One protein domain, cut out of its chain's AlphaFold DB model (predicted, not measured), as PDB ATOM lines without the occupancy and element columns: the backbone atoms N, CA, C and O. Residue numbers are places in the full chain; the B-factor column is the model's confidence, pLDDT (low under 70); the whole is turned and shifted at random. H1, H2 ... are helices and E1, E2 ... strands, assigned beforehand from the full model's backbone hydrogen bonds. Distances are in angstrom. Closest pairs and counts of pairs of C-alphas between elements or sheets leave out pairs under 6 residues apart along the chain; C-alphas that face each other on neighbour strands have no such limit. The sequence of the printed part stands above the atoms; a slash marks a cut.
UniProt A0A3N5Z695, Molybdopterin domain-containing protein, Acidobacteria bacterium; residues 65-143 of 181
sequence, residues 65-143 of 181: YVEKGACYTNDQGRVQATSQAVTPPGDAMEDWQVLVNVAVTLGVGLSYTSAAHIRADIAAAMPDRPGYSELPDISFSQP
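AT A GLANCE: This is residues 65 to 143 of the 181 residues of the protein "Molybdopterin domain-containing protein" of Acidobacteria bacterium (UniProt A0A3N5Z695). The model has little regular structure: a small two-strand hairpin, E1 and E2, and two helices, H1 and H2, that make a wide V with their first residues at its corner, amid long loops. The printed part has 79 residues, 30 of them in named elements, in the order E1, E2, H1, H2; the class is mixed. It is only just compact, close to loose, with a radius of gyration of the C-alphas of 13.7 A and spans of 35 by 30 by 21 A.

HOW THE PARTS SIT: Look first at E1, residues 70 to 73, and E2, residues 79 to 82, an antiparallel hairpin at 149 degrees; N 72 and O 80 are 2.8 A apart, within hydrogen-bond range. H1, residues 95 to 105, and H2, residues 115 to 125, are close but not clearly touching; their closest C-alphas, of Trp 96 and Ala 115, are 7.4 A apart. Their lines are about perpendicular, at 84 degrees. In both, every O i to N i+4 pair is within hydrogen-bond range. E1 and H1 are apart.

IN THESE COORDINATES: Find C-alpha 70 at (182.343, 180.835, 138.310), where E1 begins; it runs 10.3 A, and E2 10.2 A. H1 runs 15.5 A; H2 runs 15.3 A to C-alpha 125 at (167.378, 188.699, 144.493).

THE WHOLE: The C-alphas of Gly 90 and Asp 128 are the two farthest apart, 39.4 A. The printed part has no cut; the link from E2 to H1 is long. Residues 142 to 143 are under 70 in pLDDT.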
ATOM      1  N   TYR A  65     188.451 175.768 141.185       88.69
ATOM      2  CA  TYR A  65     188.257 177.081 140.559       88.69
ATOM      3  C   TYR A  65     188.704 177.141 139.086       88.69
ATOM      4  O   TYR A  65     188.203 177.990 138.352       88.69
ATOM      5  N   VAL A  66     189.610 176.255 138.649       89.62
ATOM      6  CA  VAL A  66     190.038 176.149 137.239       89.62
ATOM      7  C   VAL A  66     189.147 175.221 136.410       89.62
ATOM      8  O   VAL A  66     189.247 175.201 135.184       89.62
ATOM      9  N   GLU A  67     188.273 174.459 137.064       90.75
ATOM     10  CA  GLU A  67     187.443 173.420 136.448       90.75
ATOM     11  C   GLU A  67     186.020 173.885 136.130       90.75
ATOM     12  O   GLU A  67     185.245 173.123 135.555       90.75
ATOM     13  N   LYS A  68     185.658 175.122 136.490       91.38
ATOM     14  CA  LYS A  68     184.283 175.626 136.389       91.38
ATOM     15  C   LYS A  68     184.201 177.083 135.956       91.38
ATOM     16  O   LYS A  68     185.097 177.887 136.225       91.38
ATOM     17  N   GLY A  69     183.084 177.424 135.321       91.88
ATOM     18  CA  GLY A  69     182.712 178.812 135.059       91.88
ATOM     19  C   GLY A  69     182.078 179.443 136.298       91.88
ATOM     20  O   GLY A  69     180.911 179.184 136.579       91.88
ATOM     21  N   ALA A  70     182.812 180.276 137.039       92.12
ATOM     22  CA  ALA A  70     182.343 180.835 138.310       92.12
ATOM     23  C   ALA A  70     182.521 182.355 138.408       92.12
ATOM     24  O   ALA A  70     183.309 182.964 137.686       92.12
ATOM     25  N   CYS A  71     181.767 182.969 139.320       93.38
ATOM     26  CA  CYS A  71     181.915 184.373 139.682       93.38
ATOM     27  C   CYS A  71     182.453 184.478 141.109       93.38
ATOM     28  O   CYS A  71     181.914 183.851 142.019       93.38
ATOM     29  N   TYR A  72     183.486 185.290 141.304       92.69
ATOM     30  CA  TYR A  72     184.105 185.548 142.601       92.69
ATOM     31  C   TYR A  72     184.011 187.030 142.926       92.69
ATOM     32  O   TYR A  72     184.103 187.877 142.041       92.69
ATOM     33  N   THR A  73     183.829 187.345 144.203       92.88
ATOM     34  CA  THR A  73     183.873 188.723 144.700       92.88
ATOM     35  C   THR A  73     185.167 188.905 145.472       92.88
ATOM     36  O   THR A  73     185.461 188.105 146.361       92.88
ATOM     37  N   ASN A  74     185.960 189.912 145.114       91.44
ATOM     38  CA  ASN A  74     187.196 190.207 145.833       91.44
ATOM     39  C   ASN A  74     186.936 191.009 147.124       91.44
ATOM     40  O   ASN A  74     185.813 191.408 147.428       91.44
ATOM     41  N   ASP A  75     188.003 191.277 147.868       89.94
ATOM     42  CA  ASP A  75     188.021 192.097 149.085       89.94
ATOM     43  C   ASP A  75     187.517 193.540 148.885       89.94
ATOM     44  O   ASP A  75     187.005 194.156 149.817       89.94
ATOM     45  N   GLN A  76     187.617 194.067 147.664       91.31
ATOM     46  CA  GLN A  76     187.098 195.381 147.269       91.31
ATOM     47  C   GLN A  76     185.620 195.352 146.841       91.31
ATOM     48  O   GLN A  76     185.089 196.378 146.422       91.31
ATOM     49  N   GLY A  77     184.953 194.195 146.902       89.50
ATOM     50  CA  GLY A  77     183.555 194.039 146.494       89.50
ATOM     51  C   GLY A  77     183.334 193.958 144.980       89.50
ATOM     52  O   GLY A  77     182.196 194.024 144.523       89.50
ATOM     53  N   ARG A  78     184.394 193.810 144.176       91.38
ATOM     54  CA  ARG A  78     184.294 193.670 142.719       91.38
ATOM     55  C   ARG A  78     183.992 192.225 142.341       91.38
ATOM     56  O   ARG A  78     184.768 191.324 142.664       91.38
ATOM     57  N   VAL A  79     182.913 192.033 141.587       94.12
ATOM     58  CA  VAL A  79     182.547 190.750 140.978       94.12
ATOM     59  C   VAL A  79     183.407 190.500 139.736       94.12
ATOM     60  O   VAL A  79     183.587 191.379 138.895       94.12
ATOM     61  N   GLN A  80     183.971 189.302 139.631       91.75
ATOM     62  CA  GLN A  80     184.840 188.875 138.538       91.75
ATOM     63  C   GLN A  80     184.421 187.483 138.071       91.75
ATOM     64  O   GLN A  80     184.143 186.618 138.896       91.75
ATOM     65  N   ALA A  81     184.405 187.255 136.760       91.94
ATOM     66  CA  ALA A  81     184.134 185.945 136.179       91.94
ATOM     67  C   ALA A  81     185.434 185.206 135.842       91.94
ATOM     68  O   ALA A  81     186.394 185.800 135.346       91.94
ATOM     69  N   THR A  82     185.445 183.898 136.067       90.56
ATOM     70  CA  THR A  82     186.495 182.983 135.614       90.56
ATOM     71  C   THR A  82     185.882 181.917 134.729       90.56
ATOM     72  O   THR A  82     184.806 181.396 135.023       90.56
ATOM     73  N   SER A  83     186.582 181.565 133.660       89.94
ATOM     74  CA  SER A  83     186.160 180.498 132.757       89.94
ATOM     75  C   SER A  83     186.783 179.170 133.140       89.94
ATOM     76  O   SER A  83     187.899 179.123 133.657       89.94
ATOM     77  N   GLN A  84     186.078 178.096 132.801       89.75
ATOM     78  CA  GLN A  84     186.610 176.746 132.857       89.75
ATOM     79  C   GLN A  84     187.850 176.629 131.957       89.75
ATOM     80  O   GLN A  84     187.790 176.903 130.759       89.75
ATOM     81  N   ALA A  85     188.976 176.225 132.538       87.62
ATOM     82  CA  ALA A  85     190.220 175.975 131.813       87.62
ATOM     83  C   ALA A  85     190.416 174.483 131.512       87.62
ATOM     84  O   ALA A  85     190.961 174.127 130.469       87.62
ATOM     85  N   VAL A  86     189.968 173.617 132.423       88.88
ATOM     86  CA  VAL A  86     190.036 172.155 132.312       88.88
ATOM     87  C   VAL A  86     188.706 171.541 132.739       88.88
ATOM     88  O   VAL A  86     187.943 172.162 133.468       88.88
ATOM     89  N   THR A  87     188.398 170.330 132.286       90.38
ATOM     90  CA  THR A  87     187.193 169.619 132.734       90.38
ATOM     91  C   THR A  87     187.392 169.056 134.147       90.38
ATOM     92  O   THR A  87     188.497 168.578 134.425       90.38
ATOM     93  N   PRO A  88     186.356 169.047 135.012       92.19
ATOM     94  CA  PRO A  88     186.420 168.384 136.310       92.19
ATOM     95  C   PRO A  88     186.855 166.915 136.164       92.19
ATOM     96  O   PRO A  88     186.441 166.248 135.209       92.19
ATOM     97  N   PRO A  89     187.711 166.398 137.059       92.19
ATOM     98  CA  PRO A  89     188.197 165.027 136.976       92.19
ATOM     99  C   PRO A  89     187.161 164.010 137.481       92.19
ATOM    100  O   PRO A  89     186.492 164.232 138.489       92.19
ATOM    101  N   GLY A  90     187.104 162.839 136.839       93.38
ATOM    102  CA  GLY A  90     186.258 161.723 137.278       93.38
ATOM    103  C   GLY A  90     184.774 162.095 137.319       93.38
ATOM    104  O   GLY A  90     184.245 162.606 136.336       93.38
ATOM    105  N   ASP A  91     184.136 161.853 138.466       92.62
ATOM    106  CA  ASP A  91     182.716 162.146 138.709       92.62
ATOM    107  C   ASP A  91     182.488 163.523 139.365       92.62
ATOM    108  O   ASP A  91     181.396 163.804 139.864       92.62
ATOM    109  N   ALA A  92     183.514 164.381 139.422       94.69
ATOM    110  CA  ALA A  92     183.375 165.725 139.970       94.69
ATOM    111  C   ALA A  92     182.431 166.580 139.113       94.69
ATOM    112  O   ALA A  92     182.458 166.536 137.882       94.69
ATOM    113  N   MET A  93     181.609 167.392 139.774       94.50
ATOM    114  CA  MET A  93     180.631 168.266 139.123       94.50
ATOM    115  C   MET A  93     180.800 169.713 139.582       94.50
ATOM    116  O   MET A  93     181.383 169.985 140.634       94.50
ATOM    117  N   GLU A  94     180.263 170.665 138.814       94.31
ATOM    118  CA  GLU A  94     180.202 172.044 139.294       94.31
ATOM    119  C   GLU A  94     179.334 172.131 140.554       94.31
ATOM    120  O   GLU A  94     178.311 171.455 140.680       94.31
ATOM    121  N   ASP A  95     179.721 173.007 141.481       94.12
ATOM    122  CA  ASP A  95     179.149 173.007 142.827       94.12
ATOM    123  C   ASP A  95     177.630 173.187 142.862       94.12
ATOM    124  O   ASP A  95     176.935 172.598 143.688       94.12
ATOM    125  N   TRP A  96     177.103 173.995 141.944       94.62
ATOM    126  CA  TRP A  96     175.672 174.230 141.851       94.62
ATOM    127  C   TRP A  96     174.905 172.980 141.411       94.62
ATOM    128  O   TRP A  96     173.780 172.777 141.856       94.62
ATOM    129  N   GLN A  97     175.502 172.132 140.569       95.50
ATOM    130  CA  GLN A  97     174.875 170.891 140.116       95.50
ATOM    131  C   GLN A  97     174.769 169.906 141.273       95.50
ATOM    132  O   GLN A  97     173.723 169.287 141.452       95.50
ATOM    133  N   VAL A  98     175.823 169.812 142.090       95.44
ATOM    134  CA  VAL A  98     175.820 169.002 143.312       95.44
ATOM    135  C   VAL A  98     174.686 169.452 144.234       95.44
ATOM    136  O   VAL A  98     173.876 168.625 144.649       95.44
ATOM    137  N   LEU A  99     174.561 170.757 144.491       94.75
ATOM    138  CA  LEU A  99     173.475 171.303 145.311       94.75
ATOM    139  C   LEU A  99     172.084 171.020 144.740       94.75
ATOM    140  O   LEU A  99     171.190 170.627 145.489       94.75
ATOM    141  N   VAL A 100     171.888 171.208 143.433       95.38
ATOM    142  CA  VAL A 100     170.608 170.919 142.769       95.38
ATOM    143  C   VAL A 100     170.266 169.438 142.895       95.38
ATOM    144  O   VAL A 100     169.148 169.108 143.279       95.38
ATOM    145  N   ASN A 101     171.226 168.545 142.658       94.69
ATOM    146  CA  ASN A 101     171.021 167.102 142.773       94.69
ATOM    147  C   ASN A 101     170.675 166.687 144.209       94.69
ATOM    148  O   ASN A 101     169.758 165.889 144.415       94.69
ATOM    149  N   VAL A 102     171.361 167.255 145.207       94.75
ATOM    150  CA  VAL A 102     171.047 167.035 146.628       94.75
ATOM    151  C   VAL A 102     169.638 167.528 146.943       94.75
ATOM    152  O   VAL A 102     168.846 166.785 147.516       94.75
ATOM    153  N   ALA A 103     169.288 168.745 146.526       95.00
ATOM    154  CA  ALA A 103     167.969 169.325 146.754       95.00
ATOM    155  C   ALA A 103     166.852 168.469 146.135       95.00
ATOM    156  O   ALA A 103     165.909 168.102 146.833       95.00
ATOM    157  N   VAL A 104     166.996 168.075 144.867       94.75
ATOM    158  CA  VAL A 104     166.032 167.216 144.161       94.75
ATOM    159  C   VAL A 104     165.890 165.862 144.857       94.75
ATOM    160  O   VAL A 104     164.772 165.389 145.048       94.75
ATOM    161  N   THR A 105     166.998 165.266 145.305       93.62
ATOM    162  CA  THR A 105     166.988 163.992 146.048       93.62
ATOM    163  C   THR A 105     166.246 164.113 147.380       93.62
ATOM    164  O   THR A 105     165.564 163.180 147.798       93.62
ATOM    165  N   LEU A 106     166.324 165.276 148.030       94.69
ATOM    166  CA  LEU A 106     165.596 165.590 149.262       94.69
ATOM    167  C   LEU A 106     164.140 166.034 149.020       94.69
ATOM    168  O   LEU A 106     163.446 166.392 149.969       94.69
ATOM    169  N   GLY A 107     163.660 166.022 147.772       95.94
ATOM    170  CA  GLY A 107     162.301 166.442 147.415       95.94
ATOM    171  C   GLY A 107     162.111 167.961 147.315       95.94
ATOM    172  O   GLY A 107     160.978 168.433 147.236       95.94
ATOM    173  N   VAL A 108     163.197 168.737 147.302       94.75
ATOM    174  CA  VAL A 108     163.172 170.188 147.083       94.75
ATOM    175  C   VAL A 108     163.221 170.465 145.579       94.75
ATOM    176  O   VAL A 108     164.195 170.146 144.900       94.75
ATOM    177  N   GLY A 109     162.161 171.078 145.051       88.69
ATOM    178  CA  GLY A 109     161.996 171.351 143.621       88.69
ATOM    179  C   GLY A 109     162.856 172.502 143.093       88.69
ATOM    180  O   GLY A 109     162.318 173.537 142.708       88.69
ATOM    181  N   LEU A 110     164.179 172.335 143.040       90.69
ATOM    182  CA  LEU A 110     165.059 173.265 142.326       90.69
ATOM    183  C   LEU A 110     165.060 172.946 140.827       90.69
ATOM    184  O   LEU A 110     165.380 171.835 140.422       90.69
ATOM    185  N   SER A 111     164.719 173.938 139.999       90.06
ATOM    186  CA  SER A 111     164.605 173.796 138.533       90.06
ATOM    187  C   SER A 111     165.735 174.505 137.775       90.06
ATOM    188  O   SER A 111     165.553 175.000 136.661       90.06
ATOM    189  N   TYR A 112     166.922 174.583 138.378       94.12
ATOM    190  CA  TYR A 112     168.089 175.175 137.730       94.12
ATOM    191  C   TYR A 112     168.685 174.212 136.703       94.12
ATOM    192  O   TYR A 112     169.145 173.126 137.041       94.12
ATOM    193  N   THR A 113     168.708 174.637 135.441       92.50
ATOM    194  CA  THR A 113     169.237 173.856 134.309       92.50
ATOM    195  C   THR A 113     170.598 174.355 133.824       92.50
ATOM    196  O   THR A 113     171.260 173.681 133.041       92.50
ATOM    197  N   SER A 114     171.031 175.538 134.273       93.56
ATOM    198  CA  SER A 114     172.322 176.126 133.918       93.56
ATOM    199  C   SER A 114     172.797 177.132 134.969       93.56
ATOM    200  O   SER A 114     171.987 177.762 135.654       93.56
ATOM    201  N   ALA A 115     174.111 177.368 135.021       92.56
ATOM    202  CA  ALA A 115     174.700 178.420 135.851       92.56
ATOM    203  C   ALA A 115     174.190 179.832 135.487       92.56
ATOM    204  O   ALA A 115     174.148 180.711 136.344       92.56
ATOM    205  N   ALA A 116     173.776 180.059 134.233       92.81
ATOM    206  CA  ALA A 116     173.194 181.332 133.804       92.81
ATOM    207  C   ALA A 116     171.840 181.603 134.476       92.81
ATOM    208  O   ALA A 116     171.585 182.732 134.885       92.81
ATOM    209  N   HIS A 117     171.014 180.567 134.658       94.62
ATOM    210  CA  HIS A 117     169.741 180.683 135.374       94.62
ATOM    211  C   HIS A 117     169.969 181.090 136.838       94.62
ATOM    212  O   HIS A 117     169.338 182.014 137.331       94.62
ATOM    213  N   ILE A 118     170.958 180.480 137.496       94.94
ATOM    214  CA  ILE A 118     171.329 180.818 138.879       94.94
ATOM    215  C   ILE A 118     171.817 182.267 138.978       94.94
ATOM    216  O   ILE A 118     171.441 182.988 139.896       94.94
ATOM    217  N   ARG A 119     172.639 182.721 138.024       95.06
ATOM    218  CA  ARG A 119     173.099 184.117 137.978       95.06
ATOM    219  C   ARG A 119     171.948 185.106 137.800       95.06
ATOM    220  O   ARG A 119     171.971 186.149 138.445       95.06
ATOM    221  N   ALA A 120     170.954 184.773 136.976       95.12
ATOM    222  CA  ALA A 120     169.745 185.577 136.819       95.12
ATOM    223  C   ALA A 120     168.944 185.677 138.123       95.12
ATOM    224  O   ALA A 120     168.566 186.780 138.518       95.12
ATOM    225  N   ASP A 121     168.777 184.567 138.840       95.81
ATOM    226  CA  ASP A 121     168.063 184.558 140.120       95.81
ATOM    227  C   ASP A 121     168.818 185.327 141.213       95.81
ATOM    228  O   ASP A 121     168.208 186.081 141.971       95.81
ATOM    229  N   ILE A 122     170.154 185.222 141.264       95.44
ATOM    230  CA  ILE A 122     170.979 186.026 142.184       95.44
ATOM    231  C   ILE A 122     170.835 187.522 141.870       95.44
ATOM    232  O   ILE A 122     170.667 188.322 142.791       95.44
ATOM    233  N   ALA A 123     170.879 187.900 140.590       96.25
ATOM    234  CA  ALA A 123     170.714 189.287 140.164       96.25
ATOM    235  C   ALA A 123     169.330 189.840 140.531       96.25
ATOM    236  O   ALA A 123     169.227 190.951 141.047       96.25
ATOM    237  N   ALA A 124     168.276 189.042 140.342       96.31
ATOM    238  CA  ALA A 124     166.914 189.401 140.726       96.31
ATOM    239  C   ALA A 124     166.731 189.508 142.251       96.31
ATOM    240  O   ALA A 124     165.976 190.358 142.719       96.31
ATOM    241  N   ALA A 125     167.427 188.675 143.032       96.25
ATOM    242  CA  ALA A 125     167.378 188.699 144.493       96.25
ATOM    243  C   ALA A 125     168.183 189.853 145.117       96.25
ATOM    244  O   ALA A 125     167.936 190.224 146.265       96.25
ATOM    245  N   MET A 126     169.157 190.411 144.391       94.56
ATOM    246  CA  MET A 126     170.032 191.487 144.870       94.56
ATOM    247  C   MET A 126     170.110 192.659 143.874       94.56
ATOM    248  O   MET A 126     171.213 193.021 143.453       94.56
ATOM    249  N   PRO A 127     168.975 193.291 143.516       93.44
ATOM    250  CA  PRO A 127     168.938 194.320 142.476       93.44
ATOM    251  C   PRO A 127     169.729 195.577 142.861       93.44
ATOM    252  O   PRO A 127     170.318 196.225 142.002       93.44
ATOM    253  N   ASP A 128     169.800 195.888 144.159       93.38
ATOM    254  CA  ASP A 128     170.461 197.091 144.678       93.38
ATOM    255  C   ASP A 128     171.971 196.912 144.909       93.38
ATOM    256  O   ASP A 128     172.624 197.810 145.444       93.38
ATOM    257  N   ARG A 129     172.549 195.749 144.565       90.44
ATOM    258  CA  ARG A 129     173.985 195.485 144.728       90.44
ATOM    259  C   ARG A 129     174.712 195.559 143.383       90.44
ATOM    260  O   ARG A 129     174.621 194.610 142.600       90.44
ATOM    261  N   PRO A 130     175.497 196.630 143.147       86.75
ATOM    262  CA  PRO A 130     176.318 196.756 141.947       86.75
ATOM    263  C   PRO A 130     177.204 195.523 141.739       86.75
ATOM    264  O   PRO A 130     177.742 194.967 142.698       86.75
ATOM    265  N   GLY A 131     177.330 195.074 140.491       89.38
ATOM    266  CA  GLY A 131     178.051 193.853 140.118       89.38
ATOM    267  C   GLY A 131     177.248 192.554 140.267       89.38
ATOM    268  O   GLY A 131     177.405 191.666 139.434       89.38
ATOM    269  N   TYR A 132     176.355 192.434 141.259       93.38
ATOM    270  CA  TYR A 132     175.456 191.272 141.369       93.38
ATOM    271  C   TYR A 132     174.277 191.378 140.400       93.38
ATOM    272  O   TYR A 132     173.932 190.395 139.749       93.38
ATOM    273  N   SER A 133     173.713 192.576 140.244       92.62
ATOM    274  CA  SER A 133     172.662 192.863 139.259       92.62
ATOM    275  C   SER A 133     173.102 192.614 137.807       92.62
ATOM    276  O   SER A 133     172.271 192.368 136.942       92.62
ATOM    277  N   GLU A 134     174.411 192.650 137.542       92.44
ATOM    278  CA  GLU A 134     175.031 192.501 136.215       92.44
ATOM    279  C   GLU A 134     175.499 191.061 135.923       92.44
ATOM    280  O   GLU A 134     176.004 190.768 134.839       92.44
ATOM    281  N   LEU A 135     175.326 190.128 136.868       92.88
ATOM    282  CA  LEU A 135     175.709 188.719 136.705       92.88
ATOM    283  C   LEU A 135     175.145 188.010 135.455       92.88
ATOM    284  O   LEU A 135     175.825 187.107 134.954       92.88
ATOM    285  N   PRO A 136     173.945 188.336 134.932       93.00
ATOM    286  CA  PRO A 136     173.451 187.730 133.697       93.00
ATOM    287  C   PRO A 136     174.306 188.098 132.481       93.00
ATOM    288  O   PRO A 136     174.494 187.263 131.597       93.00
ATOM    289  N   ASP A 137     174.869 189.308 132.486       90.81
ATOM    290  CA  ASP A 137     175.596 189.906 131.364       90.81
ATOM    291  C   ASP A 137     177.122 189.770 131.499       90.81
ATOM    292  O   ASP A 137     177.880 190.181 130.615       90.81
ATOM    293  N   ILE A 138     177.604 189.186 132.602       88.75
ATOM    294  CA  ILE A 138     179.036 189.042 132.859       88.75
ATOM    295  C   ILE A 138     179.704 188.133 131.817       88.75
ATOM    296  O   ILE A 138     179.246 187.028 131.512       88.75
ATOM    297  N   SER A 139     180.829 188.599 131.274       86.56
ATOM    298  CA  SER A 139     181.563 187.885 130.229       86.56
ATOM    299  C   SER A 139     182.569 186.890 130.808       86.56
ATOM    300  O   SER A 139     183.378 187.229 131.674       86.56
ATOM    301  N   PHE A 140     182.552 185.669 130.277       84.31
ATOM    302  CA  PHE A 140     183.483 184.593 130.609       84.31
ATOM    303  C   PHE A 140     184.512 184.440 129.483       84.31
ATOM    304  O   PHE A 140     184.233 183.842 128.443       84.31
ATOM    305  N   SER A 141     185.716 184.981 129.681       77.88
ATOM    306  CA  SER A 141     186.810 184.887 128.702       77.88
ATOM    307  C   SER A 141     187.319 183.452 128.588       77.88
ATOM    308  O   SER A 141     187.951 182.952 129.517       77.88
ATOM    309  N   GLN A 142     187.044 182.772 127.477       69.25
ATOM    310  CA  GLN A 142     187.485 181.390 127.272       69.25
ATOM    311  C   GLN A 142     188.956 181.334 126.829       69.25
ATOM    312  O   GLN A 142     189.371 182.150 125.997       69.25
ATOM    313  N   PRO A 143     189.755 180.375 127.333       64.81
ATOM    314  CA  PRO A 143     191.087 180.146 126.802       64.81
ATOM    315  C   PRO A 143     191.004 179.745 125.324       64.81
ATOM    316  O   PRO A 143     190.237 178.871 124.928       64.81
TER     317      PRO A 143